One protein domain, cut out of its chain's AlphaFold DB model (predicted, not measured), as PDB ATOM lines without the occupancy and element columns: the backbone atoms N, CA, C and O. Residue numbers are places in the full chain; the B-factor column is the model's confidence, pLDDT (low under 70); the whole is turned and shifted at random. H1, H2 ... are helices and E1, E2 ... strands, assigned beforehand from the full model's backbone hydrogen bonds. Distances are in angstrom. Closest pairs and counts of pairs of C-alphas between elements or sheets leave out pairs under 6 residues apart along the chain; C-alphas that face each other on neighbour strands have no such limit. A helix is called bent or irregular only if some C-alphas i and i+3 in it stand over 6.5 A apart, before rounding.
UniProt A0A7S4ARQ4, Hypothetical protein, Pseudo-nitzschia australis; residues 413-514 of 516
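What this domain is: This is residues 413 to 514 of the 516 residues of the protein "Hypothetical protein" of Pseudo-nitzschia australis (UniProt A0A7S4ARQ4). An elongated body has a two-stranded hairpin, E1 and E2, at one end with H5 near E1, and away from it a group of four helices in which H1 packs on H3 and the short H2 packs crosswise on the long H4. A stretch that stands free, residues 494 to 503, of which 494 to 496 belong to H4, leads back toward the hairpin end, where H5 follows. The printed part has 102 residues, with five named helices and two named strands in the order H1 E1 E2 H2 H3 H4 H5; the sheet E1 - E2 is antiparallel and the class is mostly helix. It is only just compact, close to loose, with a radius of gyration of the C-alphas of 15.1 A, and the C-alphas span 46 by 29 by 19 A.

Where its parts are: E1 is residues 437 to 441 and E2 residues 446 to 450, each 12.8 A from first to last C-alpha. H1, residues 420 to 433, begins at C-alpha 420 at (-88.937, 26.310, -26.311) and is 20.0 A long. H2 is residues 453 to 458, 8.8 A, and H3 residues 461 to 467, 10.0 A. H4, residues 479 to 496, is the longest helix, 25.8 A, and ends at C-alpha 496 at (-67.836, 19.645, -8.507). H5, residues 504 to 510, is 10.0 A long, with C-alpha 510 at (-71.670, -3.616, -12.801); it is irregular, but only just: C-alphas 506 and 509 are 6.7 A apart.

How they stand to each other: E1 and E2 form a hairpin, antiparallel at 148 degrees, with N 439 and O 448 within hydrogen-bond range at 2.8 A and N 441 and O 446 at 2.9 A. Residues 437 to 438 of E1 also pair, antiparallel, with residues 512 to 513. The closest C-alphas of E1 and H5, those of Tyr 439 and Leu 510, are 7.0 A apart. E2 and H5 are apart. H2 is the hub. It touches H4 at a steep tilt of 67 degrees, opposite ways, closest at the C-alphas of Met 454 and Ala 489, 4.8 A. H2 only just touches H1, with 3 pairs of C-alphas within 8 A, made by residues 430 to 433 of H1 alone; the closest C-alphas are those of Ala 430 and Val 453, 6.5 A. H2 and H3 touch only at the corner, and only just, with 3 pairs of C-alphas within 8 A; the closest are those of Ala 456 and Leu 462, 5.0 A. H1 and H3 touch at a steep tilt of 44 degrees, opposite ways, closest at the C-alphas of Gly 429 and Ala 466, 4.2 A. H1 and H4 are apart. Every O i to N i+4 pair is within hydrogen-bond range in H1, H2, H3 and H4; in H5 it is 1 of 3, beside 2 of 4 O i to N i+3 pairs.

The domain as a whole: The two C-alphas farthest apart, those of Asp 415 and Val 442, are 46.8 A apart. The printed part has no cut. The link from H3 to H4, 11 residues, is long. The mean pLDDT of the printed part is 87.7, and residues 499 to 507, 510 and 514 are under 70.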
ATOM      1  N   ARG A 413     -75.589  34.076 -26.561       88.12
ATOM      2  CA  ARG A 413     -75.785  35.525 -26.615       88.12
ATOM      3  C   ARG A 413     -77.201  35.855 -26.180       88.12
ATOM      4  O   ARG A 413     -78.136  35.177 -26.584       88.12
ATOM      5  N   ALA A 414     -77.381  36.979 -25.495       88.38
ATOM      6  CA  ALA A 414     -78.702  37.449 -25.071       88.38
ATOM      7  C   ALA A 414     -79.687  37.767 -26.227       88.38
ATOM      8  O   ALA A 414     -80.863  38.001 -25.963       88.38
ATOM      9  N   ASP A 415     -79.243  37.793 -27.495       88.81
ATOM     10  CA  ASP A 415     -80.115  37.849 -28.683       88.81
ATOM     11  C   ASP A 415     -80.552  36.466 -29.214       88.81
ATOM     12  O   ASP A 415     -81.371  36.403 -30.132       88.81
ATOM     13  N   LYS A 416     -80.013  35.376 -28.652       92.69
ATOM     14  CA  LYS A 416     -80.255  33.973 -29.021       92.69
ATOM     15  C   LYS A 416     -80.116  33.022 -27.809       92.69
ATOM     16  O   LYS A 416     -79.134  32.277 -27.751       92.69
ATOM     17  N   PRO A 417     -81.055  33.053 -26.850       95.81
ATOM     18  CA  PRO A 417     -81.177  31.993 -25.854       95.81
ATOM     19  C   PRO A 417     -81.702  30.695 -26.493       95.81
ATOM     20  O   PRO A 417     -82.064  30.684 -27.675       95.81
ATOM     21  N   PHE A 418     -81.804  29.631 -25.702       96.69
ATOM     22  CA  PHE A 418     -82.593  28.450 -26.051       96.69
ATOM     23  C   PHE A 418     -84.055  28.807 -26.370       96.69
ATOM     24  O   PHE A 418     -84.716  29.541 -25.635       96.69
ATOM     25  N   ASP A 419     -84.567  28.257 -27.469       95.56
ATOM     26  CA  ASP A 419     -85.986  28.275 -27.823       95.56
ATOM     27  C   ASP A 419     -86.762  27.121 -27.159       95.56
ATOM     28  O   ASP A 419     -86.191  26.087 -26.807       95.56
ATOM     29  N   ASP A 420     -88.078  27.292 -26.991       96.44
ATOM     30  CA  ASP A 420     -88.937  26.310 -26.311       96.44
ATOM     31  C   ASP A 420     -88.913  24.926 -27.001       96.44
ATOM     32  O   ASP A 420     -88.924  23.900 -26.316       96.44
ATOM     33  N   ASP A 421     -88.813  24.883 -28.339       95.56
ATOM     34  CA  ASP A 421     -88.757  23.639 -29.120       95.56
ATOM     35  C   ASP A 421     -87.430  22.888 -28.870       95.56
ATOM     36  O   ASP A 421     -87.434  21.681 -28.603       95.56
ATOM     37  N   SER A 422     -86.294  23.602 -28.848       95.81
ATOM     38  CA  SER A 422     -84.976  23.080 -28.444       95.81
ATOM     39  C   SER A 422     -84.980  22.503 -27.025       95.81
ATOM     40  O   SER A 422     -84.339  21.473 -26.784       95.81
ATOM     41  N   ILE A 423     -85.692  23.135 -26.083       96.75
ATOM     42  CA  ILE A 423     -85.806  22.671 -24.690       96.75
ATOM     43  C   ILE A 423     -86.697  21.423 -24.602       96.75
ATOM     44  O   ILE A 423     -86.346  20.474 -23.897       96.75
ATOM     45  N   GLU A 424     -87.821  21.372 -25.325       96.69
ATOM     46  CA  GLU A 424     -88.682  20.181 -25.348       96.69
ATOM     47  C   GLU A 424     -87.967  18.980 -26.000       96.69
ATOM     48  O   GLU A 424     -88.088  17.851 -25.515       96.69
ATOM     49  N   ALA A 425     -87.172  19.216 -27.049       96.62
ATOM     50  CA  ALA A 425     -86.332  18.208 -27.692       96.62
ATOM     51  C   ALA A 425     -85.256  17.644 -26.742       96.62
ATOM     52  O   ALA A 425     -85.178  16.425 -26.564       96.62
ATOM     53  N   LEU A 426     -84.498  18.510 -26.051       96.75
ATOM     54  CA  LEU A 426     -83.534  18.096 -25.016       96.75
ATOM     55  C   LEU A 426     -84.198  17.298 -23.895       96.75
ATOM     56  O   LEU A 426     -83.656  16.288 -23.451       96.75
ATOM     57  N   MET A 427     -85.380  17.729 -23.446       97.06
ATOM     58  CA  MET A 427     -86.106  17.038 -22.386       97.06
ATOM     59  C   MET A 427     -86.498  15.619 -22.817       97.06
ATOM     60  O   MET A 427     -86.322  14.678 -22.047       97.06
ATOM     61  N   LYS A 428     -86.974  15.430 -24.056       96.62
ATOM     62  CA  LYS A 428     -87.282  14.097 -24.606       96.62
ATOM     63  C   LYS A 428     -86.027  13.233 -24.746       96.62
ATOM     64  O   LYS A 428     -86.033  12.100 -24.266       96.62
ATOM     65  N   GLY A 429     -84.941  13.777 -25.305       96.38
ATOM     66  CA  GLY A 429     -83.654  13.082 -25.420       96.38
ATOM     67  C   GLY A 429     -83.100  12.639 -24.059       96.38
ATOM     68  O   GLY A 429     -82.710  11.486 -23.885       96.38
ATOM     69  N   ALA A 430     -83.161  13.502 -23.041       97.00
ATOM     70  CA  ALA A 430     -82.715  13.168 -21.689       97.00
ATOM     71  C   ALA A 430     -83.588  12.088 -21.021       97.00
ATOM     72  O   ALA A 430     -83.063  11.214 -20.326       97.00
ATOM     73  N   MET A 431     -84.904  12.089 -21.270       95.69
ATOM     74  CA  MET A 431     -85.818  11.022 -20.826       95.69
ATOM     75  C   MET A 431     -85.555   9.677 -21.521       95.69
ATOM     76  O   MET A 431     -85.944   8.639 -20.973       95.69
ATOM     77  N   GLU A 432     -84.849   9.661 -22.653       95.44
ATOM     78  CA  GLU A 432     -84.421   8.443 -23.348       95.44
ATOM     79  C   GLU A 432     -83.009   7.990 -22.923       95.44
ATOM     80  O   GLU A 432     -82.817   6.809 -22.646       95.44
ATOM     81  N   VAL A 433     -82.032   8.891 -22.761       94.88
ATOM     82  CA  VAL A 433     -80.635   8.517 -22.435       94.88
ATOM     83  C   VAL A 433     -80.368   8.376 -20.931       94.88
ATOM     84  O   VAL A 433     -79.781   7.387 -20.484       94.88
ATOM     85  N   CYS A 434     -80.750   9.371 -20.132       95.25
ATOM     86  CA  CYS A 434     -80.121   9.615 -18.830       95.25
ATOM     87  C   CYS A 434     -80.712   8.750 -17.699       95.25
ATOM     88  O   CYS A 434     -81.862   8.320 -17.769       95.25
ATOM     89  N   TYR A 435     -79.964   8.499 -16.617       92.88
ATOM     90  CA  TYR A 435     -80.411   7.749 -15.417       92.88
ATOM     91  C   TYR A 435     -80.989   6.345 -15.715       92.88
ATOM     92  O   TYR A 435     -81.765   5.817 -14.917       92.88
ATOM     93  N   ARG A 436     -80.663   5.731 -16.866       89.88
ATOM     94  CA  ARG A 436     -81.161   4.392 -17.250       89.88
ATOM     95  C   ARG A 436     -80.460   3.240 -16.533       89.88
ATOM     96  O   ARG A 436     -81.008   2.141 -16.468       89.88
ATOM     97  N   LYS A 437     -79.272   3.490 -15.985       89.56
ATOM     98  CA  LYS A 437     -78.507   2.547 -15.167       89.56
ATOM     99  C   LYS A 437     -78.375   3.107 -13.755       89.56
ATOM    100  O   LYS A 437     -78.118   4.301 -13.593       89.56
ATOM    101  N   LYS A 438     -78.510   2.242 -12.746       88.56
ATOM    102  CA  LYS A 438     -78.121   2.555 -11.363       88.56
ATOM    103  C   LYS A 438     -76.953   1.682 -10.916       88.56
ATOM    104  O   LYS A 438     -76.897   0.490 -11.223       88.56
ATOM    105  N   TYR A 439     -76.037   2.317 -10.200       84.81
ATOM    106  CA  TYR A 439     -74.820   1.761  -9.631       84.81
ATOM    107  C   TYR A 439     -74.828   2.016  -8.127       84.81
ATOM    108  O   TYR A 439     -75.284   3.064  -7.683       84.81
ATOM    109  N   TYR A 440     -74.317   1.074  -7.342       84.31
ATOM    110  CA  TYR A 440     -74.107   1.269  -5.911       84.31
ATOM    111  C   TYR A 440     -72.621   1.520  -5.666       84.31
ATOM    112  O   TYR A 440     -71.799   0.629  -5.889       84.31
ATOM    113  N   ASP A 441     -72.286   2.737  -5.249       82.38
ATOM    114  CA  ASP A 441     -70.930   3.086  -4.855       82.38
ATOM    115  C   ASP A 441     -70.666   2.596  -3.428       82.38
ATOM    116  O   ASP A 441     -71.143   3.159  -2.441       82.38
ATOM    117  N   VAL A 442     -69.864   1.536  -3.343       84.25
ATOM    118  CA  VAL A 442     -69.446   0.880  -2.099       84.25
ATOM    119  C   VAL A 442     -68.578   1.794  -1.219       84.25
ATOM    120  O   VAL A 442     -68.480   1.559  -0.017       84.25
ATOM    121  N   MET A 443     -67.945   2.826  -1.787       83.12
ATOM    122  CA  MET A 443     -67.068   3.744  -1.049       83.12
ATOM    123  C   MET A 443     -67.858   4.849  -0.338       83.12
ATOM    124  O   MET A 443     -67.465   5.267   0.750       83.12
ATOM    125  N   ASN A 444     -68.973   5.292  -0.932       81.44
ATOM    126  CA  ASN A 444     -69.814   6.374  -0.412       81.44
ATOM    127  C   ASN A 444     -71.200   5.919   0.095       81.44
ATOM    128  O   ASN A 444     -71.965   6.772   0.536       81.44
ATOM    129  N   ASP A 445     -71.534   4.622   0.037       84.88
ATOM    130  CA  ASP A 445     -72.840   4.038   0.422       84.88
ATOM    131  C   ASP A 445     -74.040   4.696  -0.296       84.88
ATOM    132  O   ASP A 445     -75.103   4.937   0.275       84.88
ATOM    133  N   ASN A 446     -73.848   5.044  -1.574       85.44
ATOM    134  CA  ASN A 446     -74.783   5.853  -2.358       85.44
ATOM    135  C   ASN A 446     -75.146   5.196  -3.697       85.44
ATOM    136  O   ASN A 446     -74.339   4.509  -4.324       85.44
ATOM    137  N   LEU A 447     -76.375   5.438  -4.166       83.19
ATOM    138  CA  LEU A 447     -76.828   5.016  -5.494       83.19
ATOM    139  C   LEU A 447     -76.537   6.109  -6.529       83.19
ATOM    140  O   LEU A 447     -77.243   7.113  -6.594       83.19
ATOM    141  N   ILE A 448     -75.521   5.883  -7.362       84.69
ATOM    142  CA  ILE A 448     -75.181   6.740  -8.500       84.69
ATOM    143  C   ILE A 448     -76.029   6.314  -9.704       84.69
ATOM    144  O   ILE A 448     -76.052   5.144 -10.094       84.69
ATOM    145  N   PHE A 449     -76.717   7.270 -10.319       88.00
ATOM    146  CA  PHE A 449     -77.489   7.068 -11.544       88.00
ATOM    147  C   PHE A 449     -76.715   7.613 -12.745       88.00
ATOM    148  O   PHE A 449     -76.084   8.662 -12.652       88.00
ATOM    149  N   PHE A 450     -76.757   6.907 -13.875       87.75
ATOM    150  CA  PHE A 450     -75.885   7.212 -15.011       87.75
ATOM    151  C   PHE A 450     -76.531   6.846 -16.368       87.75
ATOM    152  O   PHE A 450     -77.332   5.903 -16.433       87.75
ATOM    153  N   PRO A 451     -76.167   7.546 -17.461       92.44
ATOM    154  CA  PRO A 451     -75.422   8.812 -17.459       92.44
ATOM    155  C   PRO A 451     -76.268   9.942 -16.854       92.44
ATOM    156  O   PRO A 451     -77.497   9.900 -16.932       92.44
ATOM    157  N   SER A 452     -75.620  10.927 -16.229       93.25
ATOM    158  CA  SER A 452     -76.268  12.189 -15.844       93.25
ATOM    159  C   SER A 452     -76.569  13.035 -17.084       93.25
ATOM    160  O   SER A 452     -76.040  12.752 -18.166       93.25
ATOM    161  N   VAL A 453     -77.386  14.090 -16.959       95.75
ATOM    162  CA  VAL A 453     -77.650  14.996 -18.095       95.75
ATOM    163  C   VAL A 453     -76.345  15.638 -18.571       95.75
ATOM    164  O   VAL A 453     -76.065  15.648 -19.770       95.75
ATOM    165  N   MET A 454     -75.503  16.081 -17.634       94.56
ATOM    166  CA  MET A 454     -74.186  16.657 -17.928       94.56
ATOM    167  C   MET A 454     -73.279  15.682 -18.695       94.56
ATOM    168  O   MET A 454     -72.702  16.052 -19.720       94.56
ATOM    169  N   ARG A 455     -73.183  14.413 -18.269       92.44
ATOM    170  CA  ARG A 455     -72.317  13.440 -18.957       92.44
ATOM    171  C   ARG A 455     -72.862  13.050 -20.331       92.44
ATOM    172  O   ARG A 455     -72.106  13.016 -21.298       92.44
ATOM    173  N   ALA A 456     -74.176  12.851 -20.450       94.50
ATOM    174  CA  ALA A 456     -74.817  12.584 -21.736       94.50
ATOM    175  C   ALA A 456     -74.662  13.753 -22.731       94.50
ATOM    176  O   ALA A 456     -74.568  13.510 -23.936       94.50
ATOM    177  N   ALA A 457     -74.590  15.001 -22.249       94.94
ATOM    178  CA  ALA A 457     -74.275  16.165 -23.075       94.94
ATOM    179  C   ALA A 457     -72.827  16.131 -23.593       94.94
ATOM    180  O   ALA A 457     -72.602  16.274 -24.798       94.94
ATOM    181  N   LEU A 458     -71.845  15.900 -22.710       93.12
ATOM    182  CA  LEU A 458     -70.424  15.808 -23.076       93.12
ATOM    183  C   LEU A 458     -70.158  14.731 -24.132       93.12
ATOM    184  O   LEU A 458     -69.453  14.998 -25.109       93.12
ATOM    185  N   ASP A 459     -70.775  13.563 -23.980       90.88
ATOM    186  CA  ASP A 459     -70.602  12.412 -24.871       90.88
ATOM    187  C   ASP A 459     -71.412  12.513 -26.181       90.88
ATOM    188  O   ASP A 459     -71.530  11.523 -26.895       90.88
ATOM    189  N   TYR A 460     -72.010  13.675 -26.486       94.06
ATOM    190  CA  TYR A 460     -72.948  13.939 -27.597       94.06
ATOM    191  C   TYR A 460     -74.262  13.139 -27.591       94.06
ATOM    192  O   TYR A 460     -75.237  13.623 -28.161       94.06
ATOM    193  N   ARG A 461     -74.344  11.996 -26.901       94.69
ATOM    194  CA  ARG A 461     -75.525  11.112 -26.811       94.69
ATOM    195  C   ARG A 461     -76.846  11.832 -26.521       94.69
ATOM    196  O   ARG A 461     -77.877  11.465 -27.073       94.69
ATOM    197  N   LEU A 462     -76.834  12.855 -25.661       96.25
ATOM    198  CA  LEU A 462     -78.023  13.670 -25.386       96.25
ATOM    199  C   LEU A 462     -78.494  14.446 -26.625       96.25
ATOM    200  O   LEU A 462     -79.694  14.560 -26.845       96.25
ATOM    201  N   MET A 463     -77.557  14.962 -27.420       96.31
ATOM    202  CA  MET A 463     -77.843  15.711 -28.645       96.31
ATOM    203  C   MET A 463     -78.340  14.764 -29.742       96.31
ATOM    204  O   MET A 463     -79.363  15.048 -30.346       96.31
ATOM    205  N   GLU A 464     -77.690  13.606 -29.915       95.31
ATOM    206  CA  GLU A 464     -78.073  12.567 -30.891       95.31
ATOM    207  C   GLU A 464     -79.499  12.019 -30.662       95.31
ATOM    208  O   GLU A 464     -80.190  11.658 -31.615       95.31
ATOM    209  N   GLU A 465     -79.972  11.946 -29.410       96.12
ATOM    210  CA  GLU A 465     -81.374  11.612 -29.117       96.12
ATOM    211  C   GLU A 465     -82.308  12.836 -29.153       96.12
ATOM    212  O   GLU A 465     -83.471  12.682 -29.515       96.12
ATOM    213  N   ALA A 466     -81.843  14.046 -28.814       95.94
ATOM    214  CA  ALA A 466     -82.654  15.268 -28.894       95.94
ATOM    215  C   ALA A 466     -82.966  15.682 -30.344       95.94
ATOM    216  O   ALA A 466     -84.079  16.119 -30.627       95.94
ATOM    217  N   GLU A 467     -82.016  15.494 -31.262       95.19
ATOM    218  CA  GLU A 467     -82.127  15.738 -32.707       95.19
ATOM    219  C   GLU A 467     -83.365  15.049 -33.307       95.19
ATOM    220  O   GLU A 467     -84.178  15.685 -33.970       95.19
ATOM    221  N   LYS A 468     -83.631  13.795 -32.916       95.06
ATOM    222  CA  LYS A 468     -84.815  13.010 -33.331       95.06
ATOM    223  C   LYS A 468     -86.162  13.608 -32.904       95.06
ATOM    224  O   LYS A 468     -87.211  13.146 -33.351       95.06
ATOM    225  N   PHE A 469     -86.151  14.589 -32.004       94.88
ATOM    226  CA  PHE A 469     -87.334  15.288 -31.507       94.88
ATOM    227  C   PHE A 469     -87.361  16.779 -31.881       94.88
ATOM    228  O   PHE A 469     -88.296  17.473 -31.472       94.88
ATOM    229  N   TYR A 470     -86.369  17.268 -32.634       93.50
ATOM    230  CA  TYR A 470     -86.204  18.672 -33.001       93.50
ATOM    231  C   TYR A 470     -86.650  18.913 -34.450       93.50
ATOM    232  O   TYR A 470     -86.001  18.474 -35.387       93.50
ATOM    233  N   PHE A 471     -87.782  19.602 -34.630       85.62
ATOM    234  CA  PHE A 471     -88.459  19.862 -35.915       85.62
ATOM    235  C   PHE A 471     -88.772  18.636 -36.800       85.62
ATOM    236  O   PHE A 471     -89.950  18.280 -36.913       85.62
ATOM    237  N   SER A 472     -87.787  18.014 -37.454       80.50
ATOM    238  CA  SER A 472     -87.974  16.852 -38.331       80.50
ATOM    239  C   SER A 472     -86.739  15.941 -38.378       80.50
ATOM    240  O   SER A 472     -85.638  16.368 -38.060       80.50
ATOM    241  N   GLU A 473     -86.909  14.680 -38.800       76.19
ATOM    242  CA  GLU A 473     -85.834  13.660 -38.822       76.19
ATOM    243  C   GLU A 473     -84.639  13.995 -39.752       76.19
ATOM    244  O   GLU A 473     -83.642  13.277 -39.723       76.19
ATOM    245  N   ASP A 474     -84.733  15.060 -40.560       80.50
ATOM    246  CA  ASP A 474     -83.676  15.559 -41.458       80.50
ATOM    247  C   ASP A 474     -82.992  16.861 -40.944       80.50
ATOM    248  O   ASP A 474     -82.086  17.367 -41.613       80.50
ATOM    249  N   ASP A 475     -83.411  17.439 -39.803       88.31
ATOM    250  CA  ASP A 475     -82.908  18.725 -39.276       88.31
ATOM    251  C   ASP A 475     -81.834  18.542 -38.173       88.31
ATOM    252  O   ASP A 475     -82.134  18.111 -37.061       88.31
ATOM    253  N   GLU A 476     -80.582  18.944 -38.442       91.88
ATOM    254  CA  GLU A 476     -79.473  18.869 -37.464       91.88
ATOM    255  C   GLU A 476     -79.716  19.744 -36.214       91.88
ATOM    256  O   GLU A 476     -80.034  20.937 -36.320       91.88
ATOM    257  N   TYR A 477     -79.472  19.202 -35.009       93.31
ATOM    258  CA  TYR A 477     -79.611  19.973 -33.764       93.31
ATOM    259  C   TYR A 477     -78.584  21.135 -33.705       93.31
ATOM    260  O   TYR A 477     -77.401  20.923 -33.999       93.31
ATOM    261  N   PRO A 478     -78.959  22.374 -33.311       95.12
ATOM    262  CA  PRO A 478     -78.125  23.547 -33.574       95.12
ATOM    263  C   PRO A 478     -76.746  23.509 -32.896       95.12
ATOM    264  O   PRO A 478     -76.612  23.566 -31.674       95.12
ATOM    265  N   SER A 479     -75.684  23.499 -33.707       95.56
ATOM    266  CA  SER A 479     -74.299  23.314 -33.237       95.56
ATOM    267  C   SER A 479     -73.791  24.354 -32.222       95.56
ATOM    268  O   SER A 479     -72.950  24.023 -31.383       95.56
ATOM    269  N   ASP A 480     -74.305  25.590 -32.243       96.38
ATOM    270  CA  ASP A 480     -74.013  26.603 -31.215       96.38
ATOM    271  C   ASP A 480     -74.611  26.222 -29.844       96.38
ATOM    272  O   ASP A 480     -73.937  26.394 -28.827       96.38
ATOM    273  N   LEU A 481     -75.820  25.643 -29.817       96.19
ATOM    274  CA  LEU A 481     -76.475  25.141 -28.601       96.19
ATOM    275  C   LEU A 481     -75.743  23.899 -28.065       96.19
ATOM    276  O   LEU A 481     -75.409  23.844 -26.881       96.19
ATOM    277  N   CYS A 482     -75.384  22.953 -28.945       95.88
ATOM    278  CA  CYS A 482     -74.539  21.801 -28.596       95.88
ATOM    279  C   CYS A 482     -73.214  22.227 -27.949       95.88
ATOM    280  O   CYS A 482     -72.778  21.617 -26.973       95.88
ATOM    281  N   ARG A 483     -72.551  23.265 -28.484       96.44
ATOM    282  CA  ARG A 483     -71.297  23.776 -27.914       96.44
ATOM    283  C   ARG A 483     -71.521  24.373 -26.526       96.44
ATOM    284  O   ARG A 483     -70.777  24.023 -25.616       96.44
ATOM    285  N   ALA A 484     -72.539  25.217 -26.361       96.88
ATOM    286  CA  ALA A 484     -72.834  25.868 -25.087       96.88
ATOM    287  C   ALA A 484     -73.124  24.848 -23.969       96.88
ATOM    288  O   ALA A 484     -72.503  24.903 -22.911       96.88
ATOM    289  N   LEU A 485     -73.978  23.850 -24.235       96.25
ATOM    290  CA  LEU A 485     -74.297  22.788 -23.269       96.25
ATOM    291  C   LEU A 485     -73.075  21.941 -22.905       96.25
ATOM    292  O   LEU A 485     -72.914  21.575 -21.744       96.25
ATOM    293  N   ARG A 486     -72.200  21.631 -23.872       96.75
ATOM    294  CA  ARG A 486     -70.977  20.850 -23.617       96.75
ATOM    295  C   ARG A 486     -69.930  21.643 -22.839       96.75
ATOM    296  O   ARG A 486     -69.276  21.063 -21.981       96.75
ATOM    297  N   ASN A 487     -69.800  22.943 -23.094       95.94
ATOM    298  CA  ASN A 487     -68.908  23.815 -22.330       95.94
ATOM    299  C   ASN A 487     -69.388  23.942 -20.872       95.94
ATOM    300  O   ASN A 487     -68.612  23.687 -19.957       95.94
ATOM    301  N   VAL A 488     -70.680  24.208 -20.649       96.56
ATOM    302  CA  VAL A 488     -71.266  24.277 -19.297       96.56
ATOM    303  C   VAL A 488     -71.197  22.935 -18.565       96.56
ATOM    304  O   VAL A 488     -70.771  22.891 -17.415       96.56
ATOM    305  N   ALA A 489     -71.537  21.819 -19.218       94.88
ATOM    306  CA  ALA A 489     -71.427  20.494 -18.604       94.88
ATOM    307  C   ALA A 489     -69.975  20.121 -18.240       94.88
ATOM    308  O   ALA A 489     -69.760  19.420 -17.253       94.88
ATOM    309  N   PHE A 490     -68.985  20.597 -19.006       93.94
ATOM    310  CA  PHE A 490     -67.569  20.433 -18.674       93.94
ATOM    311  C   PHE A 490     -67.178  21.268 -17.449       93.94
ATOM    312  O   PHE A 490     -66.511  20.753 -16.552       93.94
ATOM    313  N   GLU A 491     -67.615  22.531 -17.383       94.44
ATOM    314  CA  GLU A 491     -67.363  23.403 -16.231       94.44
ATOM    315  C   GLU A 491     -67.972  22.836 -14.943       94.44
ATOM    316  O   GLU A 491     -67.238  22.680 -13.972       94.44
ATOM    317  N   ILE A 492     -69.254  22.448 -14.931       92.75
ATOM    318  CA  ILE A 492     -69.919  21.954 -13.708       92.75
ATOM    319  C   ILE A 492     -69.251  20.674 -13.177       92.75
ATOM    320  O   ILE A 492     -68.987  20.573 -11.980       92.75
ATOM    321  N   ILE A 493     -68.927  19.708 -14.048       90.31
ATOM    322  CA  ILE A 493     -68.231  18.472 -13.640       90.31
ATOM    323  C   ILE A 493     -66.833  18.791 -13.079       90.31
ATOM    324  O   ILE A 493     -66.441  18.247 -12.045       90.31
ATOM    325  N   THR A 494     -66.112  19.731 -13.702       89.06
ATOM    326  CA  THR A 494     -64.786  20.174 -13.234       89.06
ATOM    327  C   THR A 494     -64.859  20.939 -11.904       89.06
ATOM    328  O   THR A 494     -63.971  20.791 -11.066       89.06
ATOM    329  N   GLU A 495     -65.898  21.750 -11.677       90.81
ATOM    330  CA  GLU A 495     -66.094  22.508 -10.431       90.81
ATOM    331  C   GLU A 495     -66.570  21.629  -9.263       90.81
ATOM    332  O   GLU A 495     -66.160  21.864  -8.123       90.81
ATOM    333  N   ASN A 496     -67.380  20.597  -9.527       85.69
ATOM    334  CA  ASN A 496     -67.836  19.645  -8.507       85.69
ATOM    335  C   ASN A 496     -66.716  18.729  -7.982       85.69
ATOM    336  O   ASN A 496     -66.823  18.214  -6.868       85.69
ATOM    337  N   GLY A 497     -65.647  18.527  -8.760       77.00
ATOM    338  CA  GLY A 497     -64.587  17.568  -8.434       77.00
ATOM    339  C   GLY A 497     -64.971  16.111  -8.713       77.00
ATOM    340  O   GLY A 497     -64.398  15.206  -8.106       77.00
ATOM    341  N   ASP A 498     -65.921  15.883  -9.624       72.12
ATOM    342  CA  ASP A 498     -66.267  14.561 -10.157       72.12
ATOM    343  C   ASP A 498     -65.177  14.102 -11.155       72.12
ATOM    344  O   ASP A 498     -65.405  14.029 -12.363       72.12
ATOM    345  N   ASP A 499     -63.962  13.851 -10.646       56.28
ATOM    346  CA  ASP A 499     -62.788  13.462 -11.443       56.28
ATOM    347  C   ASP A 499     -63.073  12.226 -12.329       56.28
ATOM    348  O   ASP A 499     -63.699  11.248 -11.915       56.28
ATOM    349  N   ASP A 500     -62.570  12.273 -13.567       53.78
ATOM    350  CA  ASP A 500     -62.986  11.474 -14.738       53.78
ATOM    351  C   ASP A 500     -62.735   9.941 -14.689       53.78
ATOM    352  O   ASP A 500     -62.891   9.251 -15.701       53.78
ATOM    353  N   ASP A 501     -62.377   9.372 -13.533       58.59
ATOM    354  CA  ASP A 501     -62.011   7.952 -13.357       58.59
ATOM    355  C   ASP A 501     -63.185   6.963 -13.575       58.59
ATOM    356  O   ASP A 501     -62.980   5.746 -13.658       58.59
ATOM    357  N   TYR A 502     -64.417   7.461 -13.738       64.12
ATOM    358  CA  TYR A 502     -65.591   6.677 -14.140       64.12
ATOM    359  C   TYR A 502     -65.565   6.285 -15.632       64.12
ATOM    360  O   TYR A 502     -66.439   6.670 -16.413       64.12
ATOM    361  N   ASP A 503     -64.595   5.454 -16.037       65.81
ATOM    362  CA  ASP A 503     -64.619   4.788 -17.346       65.81
ATOM    363  C   ASP A 503     -65.925   3.979 -17.477       65.81
ATOM    364  O   ASP A 503     -66.148   2.985 -16.775       65.81
ATOM    365  N   GLU A 504     -66.802   4.376 -18.402       62.44
ATOM    366  CA  GLU A 504     -68.083   3.703 -18.653       62.44
ATOM    367  C   GLU A 504     -67.896   2.212 -18.981       62.44
ATOM    368  O   GLU A 504     -68.768   1.386 -18.702       62.44
ATOM    369  N   LYS A 505     -66.730   1.833 -19.511       69.88
ATOM    370  CA  LYS A 505     -66.335   0.449 -19.790       69.88
ATOM    371  C   LYS A 505     -66.031  -0.364 -18.528       69.88
ATOM    372  O   LYS A 505     -66.201  -1.583 -18.550       69.88
ATOM    373  N   TYR A 506     -65.594   0.290 -17.449       67.50
ATOM    374  CA  TYR A 506     -65.451  -0.305 -16.119       67.50
ATOM    375  C   TYR A 506     -66.797  -0.372 -15.388       67.50
ATOM    376  O   TYR A 506     -67.089  -1.372 -14.734       67.50
ATOM    377  N   MET A 507     -67.642   0.650 -15.552       67.81
ATOM    378  CA  MET A 507     -68.954   0.702 -14.902       67.81
ATOM    379  C   MET A 507     -69.963  -0.267 -15.539       67.81
ATOM    380  O   MET A 507     -70.599  -1.032 -14.823       67.81
ATOM    381  N   THR A 508     -70.077  -0.324 -16.871       74.00
ATOM    382  CA  THR A 508     -71.115  -1.100 -17.592       74.00
ATOM    383  C   THR A 508     -71.302  -2.561 -17.124       74.00
ATOM    384  O   THR A 508     -72.452  -2.975 -16.984       74.00
ATOM    385  N   PRO A 509     -70.255  -3.364 -16.826       71.94
ATOM    386  CA  PRO A 509     -70.420  -4.726 -16.297       71.94
ATOM    387  C   PRO A 509     -71.076  -4.821 -14.908       71.94
ATOM    388  O   PRO A 509     -71.534  -5.896 -14.529       71.94
ATOM    389  N   LEU A 510     -71.097  -3.723 -14.146       68.88
ATOM    390  CA  LEU A 510     -71.670  -3.616 -12.801       68.88
ATOM    391  C   LEU A 510     -73.087  -3.012 -12.808       68.88
ATOM    392  O   LEU A 510     -73.703  -2.885 -11.750       68.88
ATOM    393  N   SER A 511     -73.612  -2.616 -13.975       73.06
ATOM    394  CA  SER A 511     -74.887  -1.899 -14.067       73.06
ATOM    395  C   SER A 511     -76.086  -2.822 -13.907       73.06
ATOM    396  O   SER A 511     -76.160  -3.850 -14.582       73.06
ATOM    397  N   MET A 512     -77.082  -2.393 -13.133       75.75
ATOM    398  CA  MET A 512     -78.445  -2.902 -13.284       75.75
ATOM    399  C   MET A 512     -79.224  -1.960 -14.206       75.75
ATOM    400  O   MET A 512     -79.380  -0.775 -13.904       75.75
ATOM    401  N   ASP A 513     -79.686  -2.494 -15.338       70.44
ATOM    402  CA  ASP A 513     -80.547  -1.779 -16.283       70.44
ATOM    403  C   ASP A 513     -81.960  -1.611 -15.715       70.44
ATOM    404  O   ASP A 513     -82.535  -2.550 -15.155       70.44
ATOM    405  N   PHE A 514     -82.557  -0.435 -15.913       57.53
ATOM    406  CA  PHE A 514     -83.993  -0.262 -15.714       57.53
ATOM    407  C   PHE A 514     -84.779  -0.948 -16.838       57.53
ATOM    408  O   PHE A 514     -84.733  -0.527 -17.994       57.53
TER     409      PHE A 514